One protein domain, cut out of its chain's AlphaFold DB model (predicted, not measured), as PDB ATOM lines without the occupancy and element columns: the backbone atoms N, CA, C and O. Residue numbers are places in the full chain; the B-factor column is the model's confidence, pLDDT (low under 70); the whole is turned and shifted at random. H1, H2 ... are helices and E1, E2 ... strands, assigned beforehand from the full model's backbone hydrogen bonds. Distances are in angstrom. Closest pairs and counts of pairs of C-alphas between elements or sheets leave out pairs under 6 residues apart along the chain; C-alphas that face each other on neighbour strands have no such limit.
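This is residues 10 to 96 of the 96 residues of an uncharacterized protein of Phytoactinopolyspora halophila (UniProt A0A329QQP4). The model is an open zigzag: at one end H1 and the hairpin E1 E2 make a V, and H2, H3 and H4 follow one after another toward the far end. The printed part has 87 residues, mostly helix, with H1 E1 E2 H2 H3 H4 in order and an antiparallel sheet E1 - E2. It is extended: radius of gyration of the C-alphas 23.1 A, spans 73 by 28 by 23 A.

H1, residues 10 to 27, begins at C-alpha 10 (24.302, -16.318, 54.347) and is 25.6 A long. E1 is residues 32 to 36, E2 39 to 44. H2, residues 49 to 61, measures 18.0 A; H3, residues 63 to 78, 22.6 A. H4, residues 85 to 93, ends at C-alpha 93 (61.420, -25.625, 114.798).

The closest C-alphas of H1 and E1, Ala 22 and Val 32, are 6.1 A apart. In the hairpin, N 34 and O 42 are within hydrogen-bond range, 2.8 A. H2, with residues 59 to 60 alone, and H3, with 65 to 66 alone, only just touch, with 3 pairs of C-alphas within 8 A, only at the corner; Leu 60 and Arg 66 have the closest C-alphas, 6.0 A. H3 and H4 are apart. Every helix O i to N i+4 pair is within hydrogen-bond range.

The farthest C-alphas, Asp 10 and Lys 96, are 73.9 A apart. The printed part has no cut and no long link; residue 96 alone has pLDDT under 70.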
ATOM      1  N   ASP A  10      23.553 -17.540  54.036       81.56
ATOM      2  CA  ASP A  10      24.302 -16.318  54.347       81.56
ATOM      3  C   ASP A  10      24.101 -15.882  55.804       81.56
ATOM      4  O   ASP A  10      25.069 -15.599  56.504       81.56
ATOM      5  N   ALA A  11      22.860 -15.929  56.299       81.62
ATOM      6  CA  ALA A  11      22.539 -15.573  57.681       81.62
ATOM      7  C   ALA A  11      23.191 -16.539  58.687       81.62
ATOM      8  O   ALA A  11      23.712 -16.115  59.720       81.62
ATOM      9  N   LEU A  12      23.228 -17.838  58.365       83.31
ATOM     10  CA  LEU A  12      23.944 -18.833  59.175       83.31
ATOM     11  C   LEU A  12      25.456 -18.583  59.181       83.31
ATOM     12  O   LEU A  12      26.115 -18.765  60.209       83.31
ATOM     13  N   ASN A  13      26.016 -18.160  58.047       88.19
ATOM     14  CA  ASN A  13      27.440 -17.877  57.927       88.19
ATOM     15  C   ASN A  13      27.846 -16.612  58.702       88.19
ATOM     16  O   ASN A  13      28.870 -16.607  59.388       88.19
ATOM     17  N   GLU A  14      27.025 -15.561  58.655       86.62
ATOM     18  CA  GLU A  14      27.211 -14.346  59.457       86.62
ATOM     19  C   GLU A  14      27.165 -14.656  60.957       86.62
ATOM     20  O   GLU A  14      28.070 -14.265  61.698       86.62
ATOM     21  N   GLN A  15      26.177 -15.439  61.403       87.81
ATOM     22  CA  GLN A  15      26.066 -15.847  62.804       87.81
ATOM     23  C   GLN A  15      27.260 -16.702  63.251       87.81
ATOM     24  O   GLN A  15      27.795 -16.501  64.343       87.81
ATOM     25  N   THR A  16      27.720 -17.623  62.398       91.38
ATOM     26  CA  THR A  16      28.902 -18.452  62.676       91.38
ATOM     27  C   THR A  16      30.159 -17.593  62.802       91.38
ATOM     28  O   THR A  16      30.956 -17.798  63.715       91.38
ATOM     29  N   THR A  17      30.323 -16.600  61.925       93.25
ATOM     30  CA  THR A  17      31.464 -15.676  61.954       93.25
ATOM     31  C   THR A  17      31.457 -14.834  63.229       93.25
ATOM     32  O   THR A  17      32.483 -14.725  63.899       93.25
ATOM     33  N   ALA A  18      30.297 -14.289  63.608       90.25
ATOM     34  CA  ALA A  18      30.143 -13.522  64.842       90.25
ATOM     35  C   ALA A  18      30.438 -14.372  66.090       90.25
ATOM     36  O   ALA A  18      31.111 -13.909  67.010       90.25
ATOM     37  N   TRP A  19      29.995 -15.634  66.103       94.00
ATOM     38  CA  TRP A  19      30.308 -16.568  67.183       94.00
ATOM     39  C   TRP A  19      31.809 -16.876  67.271       94.00
ATOM     40  O   TRP A  19      32.383 -16.826  68.355       94.00
ATOM     41  N   GLN A  20      32.469 -17.143  66.141       95.56
ATOM     42  CA  GLN A  20      33.916 -17.385  66.109       95.56
ATOM     43  C   GLN A  20      34.723 -16.176  66.596       95.56
ATOM     44  O   GLN A  20      35.732 -16.342  67.276       95.56
ATOM     45  N   ASP A  21      34.281 -14.965  66.264       95.56
ATOM     46  CA  ASP A  21      34.900 -13.728  66.733       95.56
ATOM     47  C   ASP A  21      34.711 -13.537  68.249       95.56
ATOM     48  O   ASP A  21      35.658 -13.183  68.948       95.56
ATOM     49  N   ALA A  22      33.525 -13.853  68.783       95.62
ATOM     50  CA  ALA A  22      33.276 -13.840  70.225       95.62
ATOM     51  C   ALA A  22      34.160 -14.851  70.976       95.62
ATOM     52  O   ALA A  22      34.754 -14.507  71.996       95.62
ATOM     53  N   VAL A  23      34.298 -16.070  70.442       96.00
ATOM     54  CA  VAL A  23      35.173 -17.107  71.009       96.00
ATOM     55  C   VAL A  23      36.630 -16.655  71.002       96.00
ATOM     56  O   VAL A  23      37.275 -16.719  72.041       96.00
ATOM     57  N   ARG A  24      37.136 -16.127  69.879       96.88
ATOM     58  CA  ARG A  24      38.522 -15.642  69.785       96.88
ATOM     59  C   ARG A  24      38.817 -14.551  70.817       96.88
ATOM     60  O   ARG A  24      39.839 -14.592  71.485       96.88
ATOM     61  N   ARG A  25      37.903 -13.594  70.992       96.94
ATOM     62  CA  ARG A  25      38.048 -12.551  72.019       96.94
ATOM     63  C   ARG A  25      38.085 -13.127  73.436       96.94
ATOM     64  O   ARG A  25      38.869 -12.658  74.256       96.94
ATOM     65  N   ALA A  26      37.277 -14.147  73.718       97.31
ATOM     66  CA  ALA A  26      37.307 -14.838  75.004       97.31
ATOM     67  C   ALA A  26      38.604 -15.630  75.224       97.31
ATOM     68  O   ALA A  26      39.118 -15.653  76.342       97.31
ATOM     69  N   GLU A  27      39.171 -16.225  74.172       96.06
ATOM     70  CA  GLU A  27      40.509 -16.833  74.213       96.06
ATOM     71  C   GLU A  27      41.592 -15.791  74.546       96.06
ATOM     72  O   GLU A  27      42.497 -16.082  75.328       96.06
ATOM     73  N   ASP A  28      41.441 -14.559  74.051       96.69
ATOM     74  CA  ASP A  28      42.316 -13.417  74.351       96.69
ATOM     75  C   ASP A  28      42.024 -12.748  75.716       96.69
ATOM     76  O   ASP A  28      42.597 -11.706  76.046       96.69
ATOM     77  N   GLY A  29      41.147 -13.333  76.540       95.31
ATOM     78  CA  GLY A  29      40.853 -12.849  77.891       95.31
ATOM     79  C   GLY A  29      39.754 -11.785  77.974       95.31
ATOM     80  O   GLY A  29      39.576 -11.176  79.027       95.31
ATOM     81  N   GLN A  30      39.012 -11.539  76.895       97.19
ATOM     82  CA  GLN A  30      37.958 -10.526  76.855       97.19
ATOM     83  C   GLN A  30      36.568 -11.139  77.072       97.19
ATOM     84  O   GLN A  30      36.242 -12.179  76.507       97.19
ATOM     85  N   SER A  31      35.703 -10.453  77.818       96.31
ATOM     86  CA  SER A  31      34.283 -10.815  77.909       96.31
ATOM     87  C   SER A  31      33.481 -10.175  76.775       96.31
ATOM     88  O   SER A  31      33.664  -8.995  76.467       96.31
ATOM     89  N   VAL A  32      32.575 -10.937  76.162       97.19
ATOM     90  CA  VAL A  32      31.743 -10.486  75.038       97.19
ATOM     91  C   VAL A  32      30.264 -10.649  75.372       97.19
ATOM     92  O   VAL A  32      29.800 -11.759  75.622       97.19
ATOM     93  N   ALA A  33      29.517  -9.547  75.311       95.75
ATOM     94  CA  ALA A  33      28.074  -9.540  75.527       95.75
ATOM     95  C   ALA A  33      27.319 -10.169  74.346       95.75
ATOM     96  O   ALA A  33      27.534  -9.819  73.184       95.75
ATOM     97  N   ILE A  34      26.380 -11.059  74.655       94.69
ATOM     98  CA  ILE A  34      25.438 -11.653  73.709       94.69
ATOM     99  C   ILE A  34      24.127 -10.879  73.775       94.69
ATOM    100  O   ILE A  34      23.486 -10.796  74.826       94.69
ATOM    101  N   ILE A  35      23.729 -10.327  72.629       92.94
ATOM    102  CA  ILE A  35      22.486  -9.576  72.464       92.94
ATOM    103  C   ILE A  35      21.502 -10.412  71.642       92.94
ATOM    104  O   ILE A  35      21.813 -10.810  70.520       92.94
ATOM    105  N   ALA A  36      20.304 -10.644  72.174       89.31
ATOM    106  CA  ALA A  36      19.201 -11.286  71.465       89.31
ATOM    107  C   ALA A  36      17.932 -10.449  71.637       89.31
ATOM    108  O   ALA A  36      17.673  -9.917  72.710       89.31
ATOM    109  N   HIS A  37      17.153 -10.291  70.565       92.69
ATOM    110  CA  HIS A  37      15.915  -9.493  70.571       92.69
ATOM    111  C   HIS A  37      16.089  -8.033  71.050       92.69
ATOM    112  O   HIS A  37      15.138  -7.412  71.508       92.69
ATOM    113  N   GLY A  38      17.295  -7.472  70.904       93.81
ATOM    114  CA  GLY A  38      17.625  -6.118  71.362       93.81
ATOM    115  C   GLY A  38      18.018  -6.023  72.839       93.81
ATOM    116  O   GLY A  38      18.256  -4.919  73.320       93.81
ATOM    117  N   GLU A  39      18.125  -7.151  73.541       95.62
ATOM    118  CA  GLU A  39      18.436  -7.214  74.970       95.62
ATOM    119  C   GLU A  39      19.723  -8.005  75.229       95.62
ATOM    120  O   GLU A  39      20.056  -8.939  74.496       95.62
ATOM    121  N   HIS A  40      20.458  -7.632  76.279       95.62
ATOM    122  CA  HIS A  40      21.602  -8.407  76.766       95.62
ATOM    123  C   HIS A  40      21.103  -9.652  77.493       95.62
ATOM    124  O   HIS A  40      20.324  -9.547  78.438       95.62
ATOM    125  N   VAL A  41      21.530 -10.825  77.026       96.88
ATOM    126  CA  VAL A  41      21.012 -12.112  77.514       96.88
ATOM    127  C   VAL A  41      22.077 -13.009  78.135       96.88
ATOM    128  O   VAL A  41      21.735 -13.892  78.917       96.88
ATOM    129  N   ALA A  42      23.352 -12.819  77.786       95.62
ATOM    130  CA  ALA A  42      24.463 -13.610  78.308       95.62
ATOM    131  C   ALA A  42      25.810 -12.930  78.034       95.62
ATOM    132  O   ALA A  42      25.899 -12.040  77.192       95.62
ATOM    133  N   ASP A  43      26.864 -13.427  78.676       96.00
ATOM    134  CA  ASP A  43      28.250 -13.092  78.363       96.00
ATOM    135  C   ASP A  43      29.025 -14.360  77.994       96.00
ATOM    136  O   ASP A  43      28.897 -15.399  78.645       96.00
ATOM    137  N   VAL A  44      29.849 -14.271  76.952       96.31
ATOM    138  CA  VAL A  44      30.919 -15.237  76.690       96.31
ATOM    139  C   VAL A  44      32.150 -14.732  77.420       96.31
ATOM    140  O   VAL A  44      32.600 -13.614  77.175       96.31
ATOM    141  N   VAL A  45      32.677 -15.545  78.328       97.19
ATOM    142  CA  VAL A  45      33.816 -15.192  79.180       97.19
ATOM    143  C   VAL A  45      34.977 -16.159  78.955       97.19
ATOM    144  O   VAL A  45      34.746 -17.287  78.500       97.19
ATOM    145  N   PRO A  46      36.217 -15.756  79.282       97.69
ATOM    146  CA  PRO A  46      37.364 -16.649  79.221       97.69
ATOM    147  C   PRO A  46      37.153 -17.921  80.045       97.69
ATOM    148  O   PRO A  46      36.477 -17.932  81.080       97.69
ATOM    149  N   SER A  47      37.764 -19.016  79.600       95.69
ATOM    150  CA  SER A  47      37.708 -20.276  80.341       95.69
ATOM    151  C   SER A  47      38.317 -20.118  81.740       95.69
ATOM    152  O   SER A  47      39.365 -19.491  81.908       95.69
ATOM    153  N   GLY A  48      37.649 -20.684  82.746       95.00
ATOM    154  CA  GLY A  48      38.055 -20.597  84.151       95.00
ATOM    155  C   GLY A  48      37.763 -19.253  84.825       95.00
ATOM    156  O   GLY A  48      37.940 -19.149  86.034       95.00
ATOM    157  N   GLU A  49      37.274 -18.241  84.101       95.44
ATOM    158  CA  GLU A  49      37.011 -16.917  84.676       95.44
ATOM    159  C   GLU A  49      35.945 -16.970  85.779       95.44
ATOM    160  O   GLU A  49      36.121 -16.400  86.852       95.44
ATOM    161  N   LEU A  50      34.870 -17.737  85.569       94.88
ATOM    162  CA  LEU A  50      33.829 -17.913  86.586       94.88
ATOM    163  C   LEU A  50      34.335 -18.652  87.829       94.88
ATOM    164  O   LEU A  50      33.907 -18.335  88.936       94.88
ATOM    165  N   ASP A  51      35.248 -19.611  87.666       95.94
ATOM    166  CA  ASP A  51      35.825 -20.328  88.804       95.94
ATOM    167  C   ASP A  51      36.769 -19.423  89.606       95.94
ATOM    168  O   ASP A  51      36.676 -19.405  90.831       95.94
ATOM    169  N   ARG A  52      37.578 -18.582  88.943       93.44
ATOM    170  CA  ARG A  52      38.401 -17.547  89.606       93.44
ATOM    171  C   ARG A  52      37.553 -16.536  90.376       93.44
ATOM    172  O   ARG A  52      37.888 -16.156  91.500       93.44
ATOM    173  N   LEU A  53      36.448 -16.093  89.774       95.19
ATOM    174  CA  LEU A  53      35.512 -15.184  90.435       95.19
ATOM    175  C   LEU A  53      34.870 -15.855  91.648       95.19
ATOM    176  O   LEU A  53      34.751 -15.228  92.698       95.19
ATOM    177  N   ARG A  54      34.501 -17.134  91.536       95.00
ATOM    178  CA  ARG A  54      33.939 -17.889  92.656       95.00
ATOM    179  C   ARG A  54      34.947 -18.076  93.789       95.00
ATOM    180  O   ARG A  54      34.575 -17.819  94.925       95.00
ATOM    181  N   GLU A  55      36.196 -18.419  93.491       93.38
ATOM    182  CA  GLU A  55      37.275 -18.512  94.488       93.38
ATOM    183  C   GLU A  55      37.456 -17.185  95.242       93.38
ATOM    184  O   GLU A  55      37.466 -17.150  96.472       93.38
ATOM    185  N   THR A  56      37.502 -16.068  94.509       93.94
ATOM    186  CA  THR A  56      37.585 -14.727  95.110       93.94
ATOM    187  C   THR A  56      36.393 -14.443  96.025       93.94
ATOM    188  O   THR A  56      36.560 -13.947  97.140       93.94
ATOM    189  N   ILE A  57      35.176 -14.757  95.572       95.19
ATOM    190  CA  ILE A  57      33.958 -14.555  96.362       95.19
ATOM    191  C   ILE A  57      33.968 -15.440  97.608       95.19
ATOM    192  O   ILE A  57      33.577 -14.959  98.667       95.19
ATOM    193  N   GLU A  58      34.409 -16.692  97.519       92.75
ATOM    194  CA  GLU A  58      34.504 -17.601  98.666       92.75
ATOM    195  C   GLU A  58      35.408 -17.023  99.757       92.75
ATOM    196  O   GLU A  58      34.997 -16.955 100.916       92.75
ATOM    197  N   VAL A  59      36.581 -16.509  99.379       92.06
ATOM    198  CA  VAL A  59      37.506 -15.857 100.316       92.06
ATOM    199  C   VAL A  59      36.904 -14.574 100.895       92.06
ATOM    200  O   VAL A  59      36.910 -14.373 102.107       92.06
ATOM    201  N   LEU A  60      36.350 -13.693 100.057       93.38
ATOM    202  CA  LEU A  60      35.851 -12.387 100.506       93.38
ATOM    203  C   LEU A  60      34.480 -12.443 101.199       93.38
ATOM    204  O   LEU A  60      34.067 -11.469 101.830       93.38
ATOM    205  N   SER A  61      33.758 -13.555 101.097       94.44
ATOM    206  CA  SER A  61      32.483 -13.735 101.801       94.44
ATOM    207  C   SER A  61      32.672 -14.185 103.248       94.44
ATOM    208  O   SER A  61      31.740 -14.040 104.037       94.44
ATOM    209  N   ASP A  62      33.852 -14.695 103.612       96.50
ATOM    210  CA  ASP A  62      34.190 -15.073 104.983       96.50
ATOM    211  C   ASP A  62      34.804 -13.876 105.744       96.50
ATOM    212  O   ASP A  62      35.916 -13.435 105.430       96.50
ATOM    213  N   PRO A  63      34.123 -13.334 106.776       95.31
ATOM    214  CA  PRO A  63      34.662 -12.240 107.580       95.31
ATOM    215  C   PRO A  63      35.986 -12.582 108.274       95.31
ATOM    216  O   PRO A  63      36.813 -11.691 108.462       95.31
ATOM    217  N   ALA A  64      36.200 -13.846 108.658       95.56
ATOM    218  CA  ALA A  64      37.440 -14.272 109.298       95.56
ATOM    219  C   ALA A  64      38.598 -14.293 108.293       95.56
ATOM    220  O   ALA A  64      39.683 -13.805 108.606       95.56
ATOM    221  N   ALA A  65      38.353 -14.787 107.076       94.62
ATOM    222  CA  ALA A  65      39.331 -14.734 105.993       94.62
ATOM    223  C   ALA A  65      39.700 -13.284 105.646       94.62
ATOM    224  O   ALA A  65      40.877 -12.965 105.513       94.62
ATOM    225  N   ARG A  66      38.717 -12.378 105.591       95.44
ATOM    226  CA  ARG A  66      38.971 -10.945 105.377       95.44
ATOM    227  C   ARG A  66      39.824 -10.316 106.472       95.44
ATOM    228  O   ARG A  66      40.793  -9.638 106.154       95.44
ATOM    229  N   ALA A  67      39.500 -10.565 107.739       95.94
ATOM    230  CA  ALA A  67      40.300 -10.065 108.855       95.94
ATOM    231  C   ALA A  67      41.738 -10.615 108.819       95.94
ATOM    232  O   ALA A  67      42.682  -9.895 109.126       95.94
ATOM    233  N   ALA A  68      41.915 -11.876 108.410       95.19
ATOM    234  CA  ALA A  68      43.236 -12.473 108.244       95.19
ATOM    235  C   ALA A  68      44.039 -11.826 107.101       95.19
ATOM    236  O   ALA A  68      45.243 -11.642 107.253       95.19
ATOM    237  N   LEU A  69      43.390 -11.458 105.990       94.62
ATOM    238  CA  LEU A  69      44.031 -10.713 104.899       94.62
ATOM    239  C   LEU A  69      44.475  -9.316 105.355       94.62
ATOM    240  O   LEU A  69      45.619  -8.946 105.128       94.62
ATOM    241  N   GLU A  70      43.611  -8.581 106.062       95.69
ATOM    242  CA  GLU A  70      43.940  -7.249 106.598       95.69
ATOM    243  C   GLU A  70      45.101  -7.288 107.607       95.69
ATOM    244  O   GLU A  70      45.927  -6.375 107.654       95.69
ATOM    245  N   GLU A  71      45.178  -8.340 108.427       96.50
ATOM    246  CA  GLU A  71      46.306  -8.545 109.338       96.50
ATOM    247  C   GLU A  71      47.594  -8.869 108.577       96.50
ATOM    248  O   GLU A  71      48.639  -8.295 108.874       96.50
ATOM    249  N   ALA A  72      47.518  -9.746 107.569       95.00
ATOM    250  CA  ALA A  72      48.666 -10.109 106.746       95.00
ATOM    251  C   ALA A  72      49.245  -8.898 105.996       95.00
ATOM    252  O   ALA A  72      50.464  -8.727 105.977       95.00
ATOM    253  N   ASP A  73      48.389  -8.039 105.433       96.62
ATOM    254  CA  ASP A  73      48.812  -6.797 104.779       96.62
ATOM    255  C   ASP A  73      49.557  -5.883 105.761       96.62
ATOM    256  O   ASP A  73      50.635  -5.378 105.442       96.62
ATOM    257  N   ARG A  74      49.051  -5.741 106.992       97.62
ATOM    258  CA  ARG A  74      49.724  -4.949 108.031       97.62
ATOM    259  C   ARG A  74      51.087  -5.529 108.405       97.62
ATOM    260  O   ARG A  74      52.056  -4.780 108.473       97.62
ATOM    261  N   SER A  75      51.190  -6.846 108.600       96.12
ATOM    262  CA  SER A  75      52.474  -7.505 108.876       96.12
ATOM    263  C   SER A  75      53.486  -7.270 107.752       96.12
ATOM    264  O   SER A  75      54.655  -7.009 108.026       96.12
ATOM    265  N   ILE A  76      53.050  -7.298 106.488       95.00
ATOM    266  CA  ILE A  76      53.910  -6.982 105.339       95.00
ATOM    267  C   ILE A  76      54.387  -5.526 105.396       95.00
ATOM    268  O   ILE A  76      55.581  -5.271 105.232       95.00
ATOM    269  N   GLU A  77      53.487  -4.575 105.651       96.44
ATOM    270  CA  GLU A  77      53.823  -3.148 105.755       96.44
ATOM    271  C   GLU A  77      54.782  -2.845 106.914       96.44
ATOM    272  O   GLU A  77      55.694  -2.027 106.778       96.44
ATOM    273  N   GLU A  78      54.603  -3.524 108.045       96.62
ATOM    274  CA  GLU A  78      55.449  -3.399 109.234       96.62
ATOM    275  C   GLU A  78      56.784  -4.156 109.094       96.62
ATOM    276  O   GLU A  78      57.686  -3.985 109.918       96.62
ATOM    277  N   GLY A  79      56.942  -4.961 108.037       95.06
ATOM    278  CA  GLY A  79      58.112  -5.810 107.818       95.06
ATOM    279  C   GLY A  79      58.173  -7.022 108.752       95.06
ATOM    280  O   GLY A  79      59.227  -7.651 108.862       95.06
ATOM    281  N   ASP A  80      57.063  -7.366 109.409       94.50
ATOM    282  CA  ASP A  80      56.892  -8.582 110.206       94.50
ATOM    283  C   ASP A  80      56.655  -9.793 109.290       94.50
ATOM    284  O   ASP A  80      55.594 -10.418 109.259       94.50
ATOM    285  N   VAL A  81      57.662 -10.093 108.471       93.81
ATOM    286  CA  VAL A  81      57.638 -11.184 107.498       93.81
ATOM    287  C   VAL A  81      58.868 -12.064 107.651       93.81
ATOM    288  O   VAL A  81      59.975 -11.609 107.940       93.81
ATOM    289  N   VAL A  82      58.676 -13.363 107.435       92.50
ATOM    290  CA  VAL A  82      59.766 -14.338 107.402       92.50
ATOM    291  C   VAL A  82      59.960 -14.798 105.968       92.50
ATOM    292  O   VAL A  82      59.104 -15.477 105.403       92.50
ATOM    293  N   GLU A  83      61.106 -14.450 105.389       91.00
ATOM    294  CA  GLU A  83      61.453 -14.789 104.012       91.00
ATOM    295  C   GLU A  83      62.528 -15.875 103.937       91.00
ATOM    296  O   GLU A  83      63.504 -15.885 104.687       91.00
ATOM    297  N   GLY A  84      62.381 -16.771 102.963       93.62
ATOM    298  CA  GLY A  84      63.359 -17.815 102.679       93.62
ATOM    299  C   GLY A  84      63.123 -19.114 103.451       93.62
ATOM    300  O   GLY A  84      62.673 -19.144 104.596       93.62
ATOM    301  N   VAL A  85      63.450 -20.226 102.792       92.25
ATOM    302  CA  VAL A  85      63.155 -21.586 103.275       92.25
ATOM    303  C   VAL A  85      63.822 -21.872 104.623       92.25
ATOM    304  O   VAL A  85      63.204 -22.482 105.495       92.25
ATOM    305  N   ASP A  86      65.056 -21.405 104.814       87.62
ATOM    306  CA  ASP A  86      65.807 -21.638 106.050       87.62
ATOM    307  C   ASP A  86      65.221 -20.860 107.237       87.62
ATOM    308  O   ASP A  86      65.090 -21.413 108.330       87.62
ATOM    309  N   ALA A  87      64.789 -19.613 107.019       87.69
ATOM    310  CA  ALA A  87      64.156 -18.799 108.054       87.69
ATOM    311  C   ALA A  87      62.785 -19.369 108.460       87.69
ATOM    312  O   ALA A  87      62.473 -19.462 109.648       87.69
ATOM    313  N   ILE A  88      62.005 -19.850 107.485       89.94
ATOM    314  CA  ILE A  88      60.733 -20.544 107.737       89.94
ATOM    315  C   ILE A  88      60.970 -21.822 108.552       89.94
ATOM    316  O   ILE A  88      60.246 -22.084 109.515       89.94
ATOM    317  N   ARG A  89      61.988 -22.621 108.202       89.75
ATOM    318  CA  ARG A  89      62.312 -23.855 108.934       89.75
ATOM    319  C   ARG A  89      62.689 -23.559 110.387       89.75
ATOM    320  O   ARG A  89      62.136 -24.199 111.280       89.75
ATOM    321  N   ALA A  90      63.539 -22.560 110.626       89.19
ATOM    322  CA  ALA A  90      63.926 -22.144 111.973       89.19
ATOM    323  C   ALA A  90      62.719 -21.679 112.814       89.19
ATOM    324  O   ALA A  90      62.598 -22.053 113.982       89.19
ATOM    325  N   LEU A  91      61.782 -20.934 112.215       88.38
ATOM    326  CA  LEU A  91      60.548 -20.509 112.884       88.38
ATOM    327  C   LEU A  91      59.662 -21.700 113.288       88.38
ATOM    328  O   LEU A  91      59.093 -21.724 114.379       88.38
ATOM    329  N   VAL A  92      59.524 -22.696 112.409       88.25
ATOM    330  CA  VAL A  92      58.719 -23.901 112.678       88.25
ATOM    331  C   VAL A  92      59.349 -24.757 113.776       88.25
ATOM    332  O   VAL A  92      58.629 -25.295 114.615       88.25
ATOM    333  N   GLU A  93      60.675 -24.874 113.785       89.44
ATOM    334  CA  GLU A  93      61.420 -25.625 114.798       89.44
ATOM    335  C   GLU A  93      61.371 -24.949 116.174       89.44
ATOM    336  O   GLU A  93      61.215 -25.646 117.171       89.44
ATOM    337  N   GLY A  94      61.401 -23.614 116.233       79.50
ATOM    338  CA  GLY A  94      61.289 -22.848 117.480       79.50
ATOM    339  C   GLY A  94      59.895 -22.831 118.128       79.50
ATOM    340  O   GLY A  94      59.765 -22.377 119.261       79.50
ATOM    341  N   ARG A  95      58.849 -23.313 117.438       73.19
ATOM    342  CA  ARG A  95      57.478 -23.443 117.981       73.19
ATOM    343  C   ARG A  95      57.177 -24.804 118.629       73.19
ATOM    344  O   ARG A  95      56.061 -24.980 119.119       73.19
ATOM    345  N   LYS A  96      58.107 -25.763 118.588       54.16
ATOM    346  CA  LYS A  96      57.988 -27.076 119.251       54.16
ATOM    347  C   LYS A  96      58.594 -27.049 120.646       54.16
ATOM    348  O   LYS A  96      58.030 -27.752 121.511       54.16
TER     349      LYS A  96